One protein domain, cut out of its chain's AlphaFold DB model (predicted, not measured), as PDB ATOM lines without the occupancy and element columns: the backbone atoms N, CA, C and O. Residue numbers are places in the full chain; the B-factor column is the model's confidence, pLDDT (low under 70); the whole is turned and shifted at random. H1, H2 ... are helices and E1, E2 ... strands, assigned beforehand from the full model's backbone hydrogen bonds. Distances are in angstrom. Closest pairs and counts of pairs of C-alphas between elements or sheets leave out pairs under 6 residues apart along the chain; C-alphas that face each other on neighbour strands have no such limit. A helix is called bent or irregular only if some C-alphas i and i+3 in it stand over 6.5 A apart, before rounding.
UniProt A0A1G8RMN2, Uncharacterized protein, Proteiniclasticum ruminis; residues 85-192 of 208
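Overview. This is residues 85 to 192 of the 208 residues of an uncharacterized protein of Proteiniclasticum ruminis (UniProt A0A1G8RMN2). A small, strongly twisted sheet of four strands has the helix H1 laid across E1 and E3 on one face, while two short helices, H2 and H3, lie apart from H1 and only graze the sheet, and a long stretch with no named element, residues 148 to 169, links H3 to E3. The loop of the hairpin E3 and E4 makes one end of the longest axis, and the link after H1 the other. The 108 printed residues hold E1, H1, E2, H2, H3, E3, E4 in chain order; the sheet, E2 E1 E3 E4, is mixed. The class is mixed, helices and strands, with under half of the residues in named elements; the whole is compact, radius of gyration of the C-alphas 13.2 A, spans 37 by 29 by 24 A.

Arrangement. Start at E1, residues 85 to 90; H1, residues 96 to 106, is on the sheet at a height of 9.8 A, making two layers, and the C-alphas of Ala 87 and Met 104, their closest, are 7.5 A apart. H1 is irregular: C-alphas 100 and 103 are 8.8 A apart. E2, residues 118 to 120, is parallel to E1, with N 118 and O 87 2.9 A apart; E1, H1 and E2 form a strand-helix-strand unit, two parallel neighbours with a helix between, its crossover right-handed. H2, residues 129 to 136, and H3, residues 144 to 147, only graze the sheet; they are close but not clearly touching, closest at C-alphas Asn 136 and Phe 145, 7.7 A. E3, residues 170 to 174, is antiparallel to E1, N 86 and O 171 at 3.3 A, and forms a hairpin with E4, residues 184 to 191, N 172 and O 189 at 2.9 A. O i to N i+4 pairs are within hydrogen-bond range in 4 of 7 for H1 and 3 of 4 for H2; H3 is too short for one.

Along the chain. Find C-alpha 85 at (83.765, 95.761, 87.349), where E1 begins its 13.9 A. H1, 13.2 A long, begins at C-alpha 96, (92.758, 91.370, 76.559). E2 spans 6.6 A, H2 10.9 A, H3 5.6 A and E3 14.3 A; E4 bends by 57 degrees at residue 187 and ends, after 17.2 A, at C-alpha 191, (85.306, 88.483, 81.889).

Size, cuts and confidence. Look for the two C-alphas farthest apart at Asp 109 and Asp 179, 39.5 A. The printed part has no cut; the links H1 to E2 and H3 to E3 are long. The mean pLDDT of the printed part is 94.8, and no printed residue is under 70.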
ATOM      1  N   ARG A  85      82.324  95.887  87.518       93.12
ATOM      2  CA  ARG A  85      83.765  95.761  87.349       93.12
ATOM      3  C   ARG A  85      84.469  96.144  88.642       93.12
ATOM      4  O   ARG A  85      84.233  97.217  89.206       93.12
ATOM      5  N   VAL A  86      85.410  95.302  89.043       94.75
ATOM      6  CA  VAL A  86      86.361  95.614  90.106       94.75
ATOM      7  C   VAL A  86      87.750  95.811  89.512       94.75
ATOM      8  O   VAL A  86      88.081  95.261  88.463       94.75
ATOM      9  N   ALA A  87      88.579  96.614  90.175       94.69
ATOM     10  CA  ALA A  87      89.952  96.868  89.755       94.69
ATOM     11  C   ALA A  87      90.847  95.658  90.075       94.69
ATOM     12  O   ALA A  87      91.639  95.666  91.022       94.69
ATOM     13  N   ALA A  88      90.658  94.579  89.320       96.06
ATOM     14  CA  ALA A  88      91.358  93.325  89.503       96.06
ATOM     15  C   ALA A  88      91.537  92.552  88.193       96.06
ATOM     16  O   ALA A  88      90.649  92.553  87.338       96.06
ATOM     17  N   TYR A  89      92.680  91.881  88.057       97.62
ATOM     18  CA  TYR A  89      92.980  91.030  86.908       97.62
ATOM     19  C   TYR A  89      94.024  89.960  87.230       97.62
ATOM     20  O   TYR A  89      94.728  90.027  88.243       97.62
ATOM     21  N   ILE A  90      94.148  88.988  86.329       97.75
ATOM     22  CA  ILE A  90      95.234  88.009  86.307       97.75
ATOM     23  C   ILE A  90      96.262  88.386  85.236       97.75
ATOM     24  O   ILE A  90      95.907  88.674  84.096       97.75
ATOM     25  N   HIS A  91      97.551  88.409  85.576       95.81
ATOM     26  CA  HIS A  91      98.593  88.766  84.607       95.81
ATOM     27  C   HIS A  91      99.126  87.519  83.876       95.81
ATOM     28  O   HIS A  91     100.269  87.109  84.091       95.81
ATOM     29  N   ASN A  92      98.317  86.919  82.999       97.00
ATOM     30  CA  ASN A  92      98.698  85.731  82.213       97.00
ATOM     31  C   ASN A  92      99.288  86.045  80.822       97.00
ATOM     32  O   ASN A  92      99.601  85.133  80.064       97.00
ATOM     33  N   GLY A  93      99.450  87.329  80.482       96.25
ATOM     34  CA  GLY A  93     100.006  87.762  79.196       96.25
ATOM     35  C   GLY A  93      99.016  87.747  78.028       96.25
ATOM     36  O   GLY A  93      99.439  87.940  76.894       96.25
ATOM     37  N   ASN A  94      97.720  87.540  78.279       97.88
ATOM     38  CA  ASN A  94      96.696  87.630  77.242       97.88
ATOM     39  C   ASN A  94      96.499  89.078  76.753       97.88
ATOM     40  O   ASN A  94      96.456  90.014  77.557       97.88
ATOM     41  N   ASP A  95      96.280  89.251  75.448       97.81
ATOM     42  CA  ASP A  95      96.103  90.563  74.807       97.81
ATOM     43  C   ASP A  95      94.917  91.367  75.364       97.81
ATOM     44  O   ASP A  95      94.943  92.601  75.345       97.81
ATOM     45  N   ASN A  96      93.903  90.701  75.937       97.31
ATOM     46  CA  ASN A  96      92.758  91.370  76.559       97.31
ATOM     47  C   ASN A  96      93.152  92.323  77.696       97.31
ATOM     48  O   ASN A  96      92.445  93.304  77.931       97.31
ATOM     49  N   LEU A  97      94.291  92.089  78.362       97.00
ATOM     50  CA  LEU A  97      94.816  92.985  79.394       97.00
ATOM     51  C   LEU A  97      95.030  94.401  78.855       97.00
ATOM     52  O   LEU A  97      94.573  95.374  79.454       97.00
ATOM     53  N   LEU A  98      95.685  94.514  77.699       96.81
ATOM     54  CA  LEU A  98      95.974  95.800  77.071       96.81
ATOM     55  C   LEU A  98      94.833  96.268  76.171       96.81
ATOM     56  O   LEU A  98      94.626  97.470  76.044       96.81
ATOM     57  N   LEU A  99      94.061  95.353  75.583       96.31
ATOM     58  CA  LEU A  99      92.917  95.723  74.754       96.31
ATOM     59  C   LEU A  99      91.809  96.393  75.578       96.31
ATOM     60  O   LEU A  99      91.265  97.409  75.153       96.31
ATOM     61  N   ASN A 100      91.501  95.851  76.760       94.75
ATOM     62  CA  ASN A 100      90.338  96.268  77.551       94.75
ATOM     63  C   ASN A 100      90.694  96.922  78.897       94.75
ATOM     64  O   ASN A 100      89.828  97.520  79.532       94.75
ATOM     65  N   GLY A 101      91.951  96.832  79.348       94.25
ATOM     66  CA  GLY A 101      92.377  97.295  80.675       94.25
ATOM     67  C   GLY A 101      93.656  98.129  80.690       94.25
ATOM     68  O   GLY A 101      94.240  98.285  81.761       94.25
ATOM     69  N   LYS A 102      94.089  98.671  79.540       95.25
ATOM     70  CA  LYS A 102      95.392  99.342  79.368       95.25
ATOM     71  C   LYS A 102      95.757 100.293  80.505       95.25
ATOM     72  O   LYS A 102      96.808 100.134  81.113       95.25
ATOM     73  N   SER A 103      94.875 101.242  80.817       93.06
ATOM     74  CA  SER A 103      95.132 102.257  81.845       93.06
ATOM     75  C   SER A 103      95.364 101.651  83.230       93.06
ATOM     76  O   SER A 103      96.242 102.100  83.950       93.06
ATOM     77  N   MET A 104      94.626 100.601  83.598       92.94
ATOM     78  CA  MET A 104      94.811  99.903  84.875       92.94
ATOM     79  C   MET A 104      96.087  99.048  84.882       92.94
ATOM     80  O   MET A 104      96.773  98.956  85.902       92.94
ATOM     81  N   VAL A 105      96.408  98.400  83.762       95.31
ATOM     82  CA  VAL A 105      97.588  97.531  83.643       95.31
ATOM     83  C   VAL A 105      98.874  98.357  83.696       95.31
ATOM     84  O   VAL A 105      99.769  98.010  84.464       95.31
ATOM     85  N   GLU A 106      98.929  99.469  82.960       94.69
ATOM     86  CA  GLU A 106     100.097 100.359  82.860       94.69
ATOM     87  C   GLU A 106     100.260 101.312  84.062       94.69
ATOM     88  O   GLU A 106     101.302 101.951  84.202       94.69
ATOM     89  N   GLU A 107      99.279 101.383  84.967       91.81
ATOM     90  CA  GLU A 107      99.393 102.127  86.229       91.81
ATOM     91  C   GLU A 107     100.324 101.386  87.211       91.81
ATOM     92  O   GLU A 107      99.894 100.531  88.000       91.81
ATOM     93  N   GLY A 108     101.620 101.697  87.149       93.00
ATOM     94  CA  GLY A 108     102.672 101.062  87.948       93.00
ATOM     95  C   GLY A 108     103.130  99.712  87.384       93.00
ATOM     96  O   GLY A 108     103.038  99.462  86.187       93.00
ATOM     97  N   ASP A 109     103.645  98.827  88.242       96.25
ATOM     98  CA  ASP A 109     104.057  97.481  87.817       96.25
ATOM     99  C   ASP A 109     102.823  96.629  87.442       96.25
ATOM    100  O   ASP A 109     101.934  96.433  88.280       96.25
ATOM    101  N   PRO A 110     102.730  96.098  86.207       95.56
ATOM    102  CA  PRO A 110     101.598  95.283  85.778       95.56
ATOM    103  C   PRO A 110     101.511  93.932  86.509       95.56
ATOM    104  O   PRO A 110     100.437  93.331  86.531       95.56
ATOM    105  N   LYS A 111     102.590  93.450  87.134       95.75
ATOM    106  CA  LYS A 111     102.622  92.160  87.847       95.75
ATOM    107  C   LYS A 111     102.356  92.281  89.347       95.75
ATOM    108  O   LYS A 111     102.274  91.260  90.029       95.75
ATOM    109  N   SER A 112     102.185  93.500  89.852       95.44
ATOM    110  CA  SER A 112     102.078  93.767  91.285       95.44
ATOM    111  C   SER A 112     100.790  94.506  91.636       95.44
ATOM    112  O   SER A 112     100.321  95.389  90.918       95.44
ATOM    113  N   SER A 113     100.210  94.144  92.782       95.31
ATOM    114  CA  SER A 113      99.077  94.881  93.354       95.31
ATOM    115  C   SER A 113      99.545  96.237  93.882       95.31
ATOM    116  O   SER A 113     100.683  96.375  94.328       95.31
ATOM    117  N   ASN A 114      98.661  97.233  93.870       92.94
ATOM    118  CA  ASN A 114      98.946  98.561  94.410       92.94
ATOM    119  C   ASN A 114      97.705  99.148  95.107       92.94
ATOM    120  O   ASN A 114      96.724  98.451  95.372       92.94
ATOM    121  N   ALA A 115      97.742 100.443  95.431       89.75
ATOM    122  CA  ALA A 115      96.637 101.118  96.107       89.75
ATOM    123  C   ALA A 115      95.327 101.141  95.298       89.75
ATOM    124  O   ALA A 115      94.277 101.326  95.906       89.75
ATOM    125  N   PHE A 116      95.368 100.896  93.986       89.88
ATOM    126  CA  PHE A 116      94.243 101.038  93.060       89.88
ATOM    127  C   PHE A 116      93.825  99.734  92.375       89.88
ATOM    128  O   PHE A 116      92.720  99.676  91.845       89.88
ATOM    129  N   LYS A 117      94.667  98.690  92.383       93.88
ATOM    130  CA  LYS A 117      94.392  97.422  91.688       93.88
ATOM    131  C   LYS A 117      94.876  96.193  92.450       93.88
ATOM    132  O   LYS A 117      95.891  96.234  93.148       93.88
ATOM    133  N   THR A 118      94.173  95.080  92.258       96.00
ATOM    134  CA  THR A 118      94.595  93.753  92.725       96.00
ATOM    135  C   THR A 118      95.067  92.915  91.543       96.00
ATOM    136  O   THR A 118      94.330  92.724  90.581       96.00
ATOM    137  N   VAL A 119      96.290  92.399  91.618       97.50
ATOM    138  CA  VAL A 119      96.853  91.505  90.599       97.50
ATOM    139  C   VAL A 119      96.972  90.102  91.180       97.50
ATOM    140  O   VAL A 119      97.551  89.911  92.260       97.50
ATOM    141  N   TYR A 120      96.409  89.129  90.470       97.44
ATOM    142  CA  TYR A 120      96.490  87.710  90.801       97.44
ATOM    143  C   TYR A 120      97.528  87.005  89.929       97.44
ATOM    144  O   TYR A 120      97.747  87.369  88.769       97.44
ATOM    145  N   ALA A 121      98.166  85.990  90.506       96.88
ATOM    146  CA  ALA A 121      99.041  85.092  89.765       96.88
ATOM    147  C   ALA A 121      98.209  84.143  88.896       96.88
ATOM    148  O   ALA A 121      97.059  83.858  89.226       96.88
ATOM    149  N   TYR A 122      98.805  83.623  87.830       97.75
ATOM    150  CA  TYR A 122      98.258  82.500  87.073       97.75
ATOM    151  C   TYR A 122      99.168  81.289  87.216       97.75
ATOM    152  O   TYR A 122     100.362  81.420  87.500       97.75
ATOM    153  N   ASN A 123      98.597  80.109  87.022       98.12
ATOM    154  CA  ASN A 123      99.362  78.891  86.897       98.12
ATOM    155  C   ASN A 123      99.851  78.767  85.446       98.12
ATOM    156  O   ASN A 123      99.070  78.585  84.518       98.12
ATOM    157  N   ALA A 124     101.166  78.873  85.249       95.88
ATOM    158  CA  ALA A 124     101.771  78.847  83.920       95.88
ATOM    159  C   ALA A 124     101.730  77.473  83.232       95.88
ATOM    160  O   ALA A 124     101.870  77.409  82.013       95.88
ATOM    161  N   ALA A 125     101.567  76.386  83.993       96.94
ATOM    162  CA  ALA A 125     101.432  75.041  83.439       96.94
ATOM    163  C   ALA A 125      99.990  74.746  83.004       96.94
ATOM    164  O   ALA A 125      99.777  73.971  82.075       96.94
ATOM    165  N   GLU A 126      99.015  75.363  83.672       96.19
ATOM    166  CA  GLU A 126      97.596  75.099  83.473       96.19
ATOM    167  C   GLU A 126      96.766  76.354  83.786       96.19
ATOM    168  O   GLU A 126      96.427  76.624  84.935       96.19
ATOM    169  N   ASP A 127      96.429  77.130  82.755       97.44
ATOM    170  CA  ASP A 127      95.621  78.350  82.889       97.44
ATOM    171  C   ASP A 127      94.117  78.012  82.944       97.44
ATOM    172  O   ASP A 127      93.365  78.235  81.992       97.44
ATOM    173  N   THR A 128      93.685  77.415  84.057       96.94
ATOM    174  CA  THR A 128      92.279  77.084  84.361       96.94
ATOM    175  C   THR A 128      91.799  77.819  85.612       96.94
ATOM    176  O   THR A 128      92.606  78.283  86.420       96.94
ATOM    177  N   ARG A 129      90.474  77.925  85.802       96.62
ATOM    178  CA  ARG A 129      89.886  78.602  86.977       96.62
ATOM    179  C   ARG A 129      90.402  78.019  88.282       96.62
ATOM    180  O   ARG A 129      90.908  78.756  89.125       96.62
ATOM    181  N   GLU A 130      90.309  76.699  88.416       96.44
ATOM    182  CA  GLU A 130      90.733  75.976  89.610       96.44
ATOM    183  C   GLU A 130      92.235  76.150  89.860       96.44
ATOM    184  O   GLU A 130      92.642  76.513  90.966       96.44
ATOM    185  N   ALA A 131      93.074  75.955  88.838       97.56
ATOM    186  CA  ALA A 131      94.520  76.074  88.978       97.56
ATOM    187  C   ALA A 131      94.943  77.504  89.359       97.56
ATOM    188  O   ALA A 131      95.737  77.691  90.287       97.56
ATOM    189  N   ASN A 132      94.373  78.516  88.701       98.06
ATOM    190  CA  ASN A 132      94.639  79.922  88.998       98.06
ATOM    191  C   ASN A 132      94.117  80.329  90.379       98.06
ATOM    192  O   ASN A 132      94.778  81.078  91.100       98.06
ATOM    193  N   TYR A 133      92.955  79.828  90.789       97.56
ATOM    194  CA  TYR A 133      92.429  80.076  92.125       97.56
ATOM    195  C   TYR A 133      93.351  79.462  93.189       97.56
ATOM    196  O   TYR A 133      93.753  80.138  94.138       97.56
ATOM    197  N   ASN A 134      93.772  78.210  92.983       97.06
ATOM    198  CA  ASN A 134      94.635  77.464  93.895       97.06
ATOM    199  C   ASN A 134      95.972  78.163  94.170       97.06
ATOM    200  O   ASN A 134      96.387  78.229  95.328       97.06
ATOM    201  N   VAL A 135      96.617  78.748  93.155       97.38
ATOM    202  CA  VAL A 135      97.884  79.481  93.355       97.38
ATOM    203  C   VAL A 135      97.714  80.797  94.123       97.38
ATOM    204  O   VAL A 135      98.691  81.336  94.637       97.38
ATOM    205  N   ASN A 136      96.487  81.312  94.245       96.88
ATOM    206  CA  ASN A 136      96.185  82.549  94.964       96.88
ATOM    207  C   ASN A 136      95.497  82.329  96.324       96.88
ATOM    208  O   ASN A 136      95.321  83.303  97.047       96.88
ATOM    209  N   LYS A 137      95.172  81.086  96.722       94.94
ATOM    210  CA  LYS A 137      94.428  80.746  97.959       94.94
ATOM    211  C   LYS A 137      94.983  81.340  99.262       94.94
ATOM    212  O   LYS A 137      94.263  81.413 100.261       94.94
ATOM    213  N   SER A 138      96.257  81.733  99.285       94.81
ATOM    214  CA  SER A 138      96.875  82.392 100.441       94.81
ATOM    215  C   SER A 138      96.504  83.871 100.579       94.81
ATOM    216  O   SER A 138      96.655  84.415 101.672       94.81
ATOM    217  N   LYS A 139      96.005  84.524  99.521       93.12
ATOM    218  CA  LYS A 139      95.470  85.888  99.596       93.12
ATOM    219  C   LYS A 139      94.220  85.890 100.471       93.12
ATOM    220  O   LYS A 139      93.442  84.938 100.464       93.12
ATOM    221  N   LYS A 140      94.075  86.951 101.263       91.38
ATOM    222  CA  LYS A 140      92.972  87.151 102.204       91.38
ATOM    223  C   LYS A 140      92.480  88.590 102.133       91.38
ATOM    224  O   LYS A 140      93.220  89.481 101.717       91.38
ATOM    225  N   GLY A 141      91.250  88.810 102.574       91.06
ATOM    226  CA  GLY A 141      90.612  90.118 102.681       91.06
ATOM    227  C   GLY A 141      89.771  90.525 101.472       91.06
ATOM    228  O   GLY A 141      89.104  91.551 101.534       91.06
ATOM    229  N   ASP A 142      89.762  89.746 100.390       94.50
ATOM    230  CA  ASP A 142      88.972  90.040  99.183       94.50
ATOM    231  C   ASP A 142      87.697  89.188  99.045       94.50
ATOM    232  O   ASP A 142      86.934  89.342  98.085       94.50
ATOM    233  N   ALA A 143      87.460  88.347 100.057       95.44
ATOM    234  CA  ALA A 143      86.358  87.413 100.226       95.44
ATOM    235  C   ALA A 143      86.327  86.232  99.250       95.44
ATOM    236  O   ALA A 143      85.578  85.297  99.496       95.44
ATOM    237  N   MET A 144      87.130  86.188  98.187       96.81
ATOM    238  CA  MET A 144      87.046  85.072  97.234       96.81
ATOM    239  C   MET A 144      87.675  83.797  97.792       96.81
ATOM    240  O   MET A 144      87.144  82.706  97.606       96.81
ATOM    241  N   PHE A 145      88.815  83.918  98.473       96.50
ATOM    242  CA  PHE A 145      89.619  82.763  98.891       96.50
ATOM    243  C   PHE A 145      89.194  82.150 100.225       96.50
ATOM    244  O   PHE A 145      89.709  81.106 100.628       96.50
ATOM    245  N   GLU A 146      88.318  82.828 100.951       95.44
ATOM    246  CA  GLU A 146      87.802  82.408 102.250       95.44
ATOM    247  C   GLU A 146      86.362  81.918 102.167       95.44
ATOM    248  O   GLU A 146      85.928  81.178 103.048       95.44
ATOM    249  N   THR A 147      85.638  82.317 101.118       95.56
ATOM    250  CA  THR A 147      84.212  82.012 100.983       95.56
ATOM    251  C   THR A 147      83.894  81.062  99.843       95.56
ATOM    252  O   THR A 147      82.755  80.623  99.771       95.56
ATOM    253  N   SER A 148      84.860  80.702  98.986       96.06
ATOM    254  CA  SER A 148      84.589  79.873  97.808       96.06
ATOM    255  C   SER A 148      85.619  78.775  97.521       96.06
ATOM    256  O   SER A 148      86.541  78.533  98.303       96.06
ATOM    257  N   SER A 149      85.440  78.073  96.396       92.25
ATOM    258  CA  SER A 149      86.389  77.102  95.832       92.25
ATOM    259  C   SER A 149      87.021  77.536  94.499       92.25
ATOM    260  O   SER A 149      87.920  76.851  94.010       92.25
ATOM    261  N   GLY A 150      86.580  78.654  93.914       94.31
ATOM    262  CA  GLY A 150      87.101  79.205  92.657       94.31
ATOM    263  C   GLY A 150      86.391  78.779  91.368       94.31
ATOM    264  O   GLY A 150      86.644  79.405  90.336       94.31
ATOM    265  N   ASP A 151      85.504  77.779  91.418       95.06
ATOM    266  CA  ASP A 151      84.734  77.305  90.253       95.06
ATOM    267  C   ASP A 151      83.295  76.886  90.629       95.06
ATOM    268  O   ASP A 151      83.076  76.255  91.663       95.06
ATOM    269  N   GLY A 152      82.311  77.216  89.786       94.06
ATOM    270  CA  GLY A 152      80.894  76.875  89.982       94.06
ATOM    271  C   GLY A 152      80.116  77.802  90.930       94.06
ATOM    272  O   GLY A 152      80.397  78.991  91.018       94.06
ATOM    273  N   TYR A 153      79.112  77.259  91.622       94.25
ATOM    274  CA  TYR A 153      78.234  77.968  92.574       94.25
ATOM    275  C   TYR A 153      78.594  77.600  94.014       94.25
ATOM    276  O   TYR A 153      77.817  76.987  94.745       94.25
ATOM    277  N   LEU A 154      79.860  77.836  94.352       93.56
ATOM    278  CA  LEU A 154      80.499  77.324  95.564       93.56
ATOM    279  C   LEU A 154      81.034  78.436  96.472       93.56
ATOM    280  O   LEU A 154      81.774  78.136  97.406       93.56
ATOM    281  N   SER A 155      80.681  79.698  96.211       95.75
ATOM    282  CA  SER A 155      80.829  80.760  97.209       95.75
ATOM    283  C   SER A 155      79.811  80.566  98.345       95.75
ATOM    284  O   SER A 155      78.856  79.791  98.221       95.75
ATOM    285  N   TRP A 156      80.000  81.257  99.472       95.88
ATOM    286  CA  TRP A 156      79.003  81.290 100.547       95.88
ATOM    287  C   TRP A 156      77.613  81.624  99.994       95.88
ATOM    288  O   TRP A 156      77.493  82.353  99.017       95.88
ATOM    289  N   TYR A 157      76.588  81.029 100.606       93.94
ATOM    290  CA  TYR A 157      75.184  81.089 100.174       93.94
ATOM    291  C   TYR A 157      74.864  80.477  98.794       93.94
ATOM    292  O   TYR A 157      73.719  80.503  98.357       93.94
ATOM    293  N   GLY A 158      75.827  79.808  98.147       93.88
ATOM    294  CA  GLY A 158      75.630  79.241  96.807       93.88
ATOM    295  C   GLY A 158      75.863  80.256  95.686       93.88
ATOM    296  O   GLY A 158      75.439  80.039  94.550       93.88
ATOM    297  N   ASP A 159      76.553  81.351  96.003       95.44
ATOM    298  CA  ASP A 159      76.942  82.393  95.061       95.44
ATOM    299  C   ASP A 159      77.897  81.874  93.966       95.44
ATOM    300  O   ASP A 159      78.617  80.879  94.138       95.44
ATOM    301  N   GLU A 160      77.939  82.569  92.821       95.75
ATOM    302  CA  GLU A 160      78.848  82.221  91.723       95.75
ATOM    303  C   GLU A 160      80.304  82.460  92.142       95.75
ATOM    304  O   GLU A 160      80.674  83.480  92.723       95.75
ATOM    305  N   SER A 161      81.155  81.507  91.796       96.12
ATOM    306  CA  SER A 161      82.580  81.495  92.064       96.12
ATOM    307  C   SER A 161      83.293  81.114  90.774       96.12
ATOM    308  O   SER A 161      83.626  79.956  90.577       96.12
ATOM    309  N   SER A 162      83.530  82.063  89.873       96.19
ATOM    310  CA  SER A 162      84.132  81.795  88.560       96.19
ATOM    311  C   SER A 162      85.437  82.581  88.411       96.19
ATOM    312  O   SER A 162      85.464  83.721  87.943       96.19
ATOM    313  N   PHE A 163      86.554  81.989  88.852       97.81
ATOM    314  CA  PHE A 163      87.856  82.669  88.875       97.81
ATOM    315  C   PHE A 163      88.421  82.923  87.464       97.81
ATOM    316  O   PHE A 163      88.011  82.287  86.498       97.81
ATOM    317  N   MET A 164      89.334  83.886  87.316       98.06
ATOM    318  CA  MET A 164      89.889  84.299  86.013       98.06
ATOM    319  C   MET A 164      90.800  83.232  85.398       98.06
ATOM    320  O   MET A 164      91.570  82.584  86.109       98.06
ATOM    321  N   PHE A 165      90.737  83.082  84.074       98.00
ATOM    322  CA  PHE A 165      91.567  82.153  83.301       98.00
ATOM    323  C   PHE A 165      91.528  82.484  81.803       98.00
ATOM    324  O   PHE A 165      90.583  83.114  81.319       98.00
ATOM    325  N   GLY A 166      92.535  82.038  81.054       98.00
ATOM    326  CA  GLY A 166      92.567  82.130  79.595       98.00
ATOM    327  C   GLY A 166      92.379  83.561  79.082       98.00
ATOM    328  O   GLY A 166      93.170  84.455  79.373       98.00
ATOM    329  N   ASN A 167      91.329  83.799  78.291       97.25
ATOM    330  CA  ASN A 167      91.020  85.138  77.777       97.25
ATOM    331  C   ASN A 167      90.152  85.985  78.730       97.25
ATOM    332  O   ASN A 167      90.018  87.190  78.508       97.25
ATOM    333  N   ALA A 168      89.576  85.391  79.776       97.38
ATOM    334  CA  ALA A 168      88.718  86.057  80.747       97.38
ATOM    335  C   ALA A 168      89.558  86.541  81.938       97.38
ATOM    336  O   ALA A 168      89.570  85.947  83.018       97.38
ATOM    337  N   VAL A 169      90.323  87.605  81.692       97.75
ATOM    338  CA  VAL A 169      91.411  88.062  82.570       97.75
ATOM    339  C   VAL A 169      91.005  89.070  83.642       97.75
ATOM    340  O   VAL A 169      91.828  89.381  84.499       97.75
ATOM    341  N   PHE A 170      89.772  89.582  83.613       97.06
ATOM    342  CA  PHE A 170      89.249  90.544  84.588       97.06
ATOM    343  C   PHE A 170      88.144  89.933  85.446       97.06
ATOM    344  O   PHE A 170      87.533  88.932  85.070       97.06
ATOM    345  N   LEU A 171      87.861  90.578  86.579       95.31
ATOM    346  CA  LEU A 171      86.852  90.154  87.545       95.31
ATOM    347  C   LEU A 171      85.667  91.134  87.589       95.31
ATOM    348  O   LEU A 171      85.854  92.354  87.584       95.31
ATOM    349  N   HIS A 172      84.454  90.599  87.712       94.50
ATOM    350  CA  HIS A 172      83.256  91.343  88.109       94.50
ATOM    351  C   HIS A 172      82.542  90.677  89.293       94.50
ATOM    352  O   HIS A 172      82.810  89.517  89.615       94.50
ATOM    353  N   ARG A 173      81.673  91.424  89.978       95.94
ATOM    354  CA  ARG A 173      80.986  91.009  91.215       95.94
ATOM    355  C   ARG A 173      79.491  91.377  91.181       95.94
ATOM    356  O   ARG A 173      79.075  92.170  90.334       95.94
ATOM    357  N   GLY A 174      78.707  90.818  92.106       94.75
ATOM    358  CA  GLY A 174      77.327  91.231  92.411       94.75
ATOM    359  C   GLY A 174      76.227  90.444  91.693       94.75
ATOM    360  O   GLY A 174      75.355  89.878  92.348       94.75
ATOM    361  N   GLY A 175      76.267  90.371  90.360       92.25
ATOM    362  CA  GLY A 175      75.257  89.661  89.560       92.25
ATOM    363  C   GLY A 175      74.240  90.573  88.863       92.25
ATOM    364  O   GLY A 175      74.378  91.789  88.846       92.25
ATOM    365  N   THR A 176      73.225  89.989  88.224       88.94
ATOM    366  CA  THR A 176      72.230  90.732  87.418       88.94
ATOM    367  C   THR A 176      70.887  90.859  88.128       88.94
ATOM    368  O   THR A 176      70.695  90.307  89.202       88.94
ATOM    369  N   THR A 177      69.918  91.515  87.488       88.50
ATOM    370  CA  THR A 177      68.514  91.472  87.920       88.50
ATOM    371  C   THR A 177      67.773  90.184  87.524       88.50
ATOM    372  O   THR A 177      66.545  90.152  87.561       88.50
ATOM    373  N   LEU A 178      68.453  89.173  86.981       86.19
ATOM    374  CA  LEU A 178      67.823  87.901  86.632       86.19
ATOM    375  C   LEU A 178      67.807  86.998  87.859       86.19
ATOM    376  O   LEU A 178      68.833  86.840  88.511       86.19
ATOM    377  N   ASP A 179      66.655  86.384  88.114       81.19
ATOM    378  CA  ASP A 179      66.504  85.338  89.124       81.19
ATOM    379  C   ASP A 179      67.170  84.052  88.624       81.19
ATOM    380  O   ASP A 179      66.556  83.207  87.966       81.19
ATOM    381  N   ASN A 180      68.485  83.970  88.812       82.06
ATOM    382  CA  ASN A 180      69.279  82.804  88.482       82.06
ATOM    383  C   ASN A 180      70.258  82.478  89.617       82.06
ATOM    384  O   ASN A 180      70.594  83.350  90.421       82.06
ATOM    385  N   PRO A 181      70.711  81.214  89.705       76.25
ATOM    386  CA  PRO A 181      71.732  80.843  90.668       76.25
ATOM    387  C   PRO A 181      72.974  81.722  90.500       76.25
ATOM    388  O   PRO A 181      73.407  81.976  89.373       76.25
ATOM    389  N   GLY A 182      73.556  82.136  91.625       82.00
ATOM    390  CA  GLY A 182      74.837  82.829  91.654       82.00
ATOM    391  C   GLY A 182      74.790  84.351  91.589       82.00
ATOM    392  O   GLY A 182      75.809  84.957  91.267       82.00
ATOM    393  N   VAL A 183      73.664  84.986  91.909       92.88
ATOM    394  CA  VAL A 183      73.599  86.423  92.223       92.88
ATOM    395  C   VAL A 183      73.748  86.608  93.727       92.88
ATOM    396  O   VAL A 183      72.975  86.024  94.474       92.88
ATOM    397  N   GLY A 184      74.671  87.467  94.164       95.38
ATOM    398  CA  GLY A 184      74.921  87.636  95.589       95.38
ATOM    399  C   GLY A 184      76.138  88.490  95.922       95.38
ATOM    400  O   GLY A 184      76.855  88.996  95.055       95.38
ATOM    401  N   ILE A 185      76.365  88.696  97.216       96.25
ATOM    402  CA  ILE A 185      77.446  89.560  97.711       96.25
ATOM    403  C   ILE A 185      78.825  88.884  97.641       96.25
ATOM    404  O   ILE A 185      79.858  89.558  97.503       96.25
ATOM    405  N   PHE A 186      78.854  87.551  97.693       97.00
ATOM    406  CA  PHE A 186      80.046  86.719  97.529       97.00
ATOM    407  C   PHE A 186      80.221  86.223  96.091       97.00
ATOM    408  O   PHE A 186      81.243  85.615  95.772       97.00
ATOM    409  N   THR A 187      79.301  86.585  95.199       96.56
ATOM    410  CA  THR A 187      79.407  86.327  93.768       96.56
ATOM    411  C   THR A 187      80.618  87.011  93.146       96.56
ATOM    412  O   THR A 187      80.828  88.223  93.299       96.56
ATOM    413  N   PHE A 188      81.390  86.244  92.380       96.69
ATOM    414  CA  PHE A 188      82.419  86.743  91.481       96.69
ATOM    415  C   PHE A 188      82.499  85.907  90.208       96.69
ATOM    416  O   PHE A 188      82.350  84.685  90.224       96.69
ATOM    417  N   SER A 189      82.789  86.572  89.095       95.56
ATOM    418  CA  SER A 189      82.913  85.902  87.808       95.56
ATOM    419  C   SER A 189      83.925  86.596  86.900       95.56
ATOM    420  O   SER A 189      84.311  87.749  87.123       95.56
ATOM    421  N   ASN A 190      84.433  85.854  85.923       95.62
ATOM    422  CA  ASN A 190      85.487  86.304  85.023       95.62
ATOM    423  C   ASN A 190      84.912  86.942  83.755       95.62
ATOM    424  O   ASN A 190      83.800  86.647  83.320       95.62
ATOM    425  N   THR A 191      85.687  87.835  83.144       94.94
ATOM    426  CA  THR A 191      85.306  88.483  81.889       94.94
ATOM    427  C   THR A 191      86.523  88.857  81.041       94.94
ATOM    428  O   THR A 191      87.566  89.235  81.585       94.94
ATOM    429  N   PRO A 192      86.412  88.815  79.698       95.38
ATOM    430  CA  PRO A 192      87.406  89.389  78.788       95.38
ATOM    431  C   PRO A 192      87.576  90.909  78.921       95.38
ATOM    432  O   PRO A 192      88.554  91.459  78.423       95.38
TER     433      PRO A 192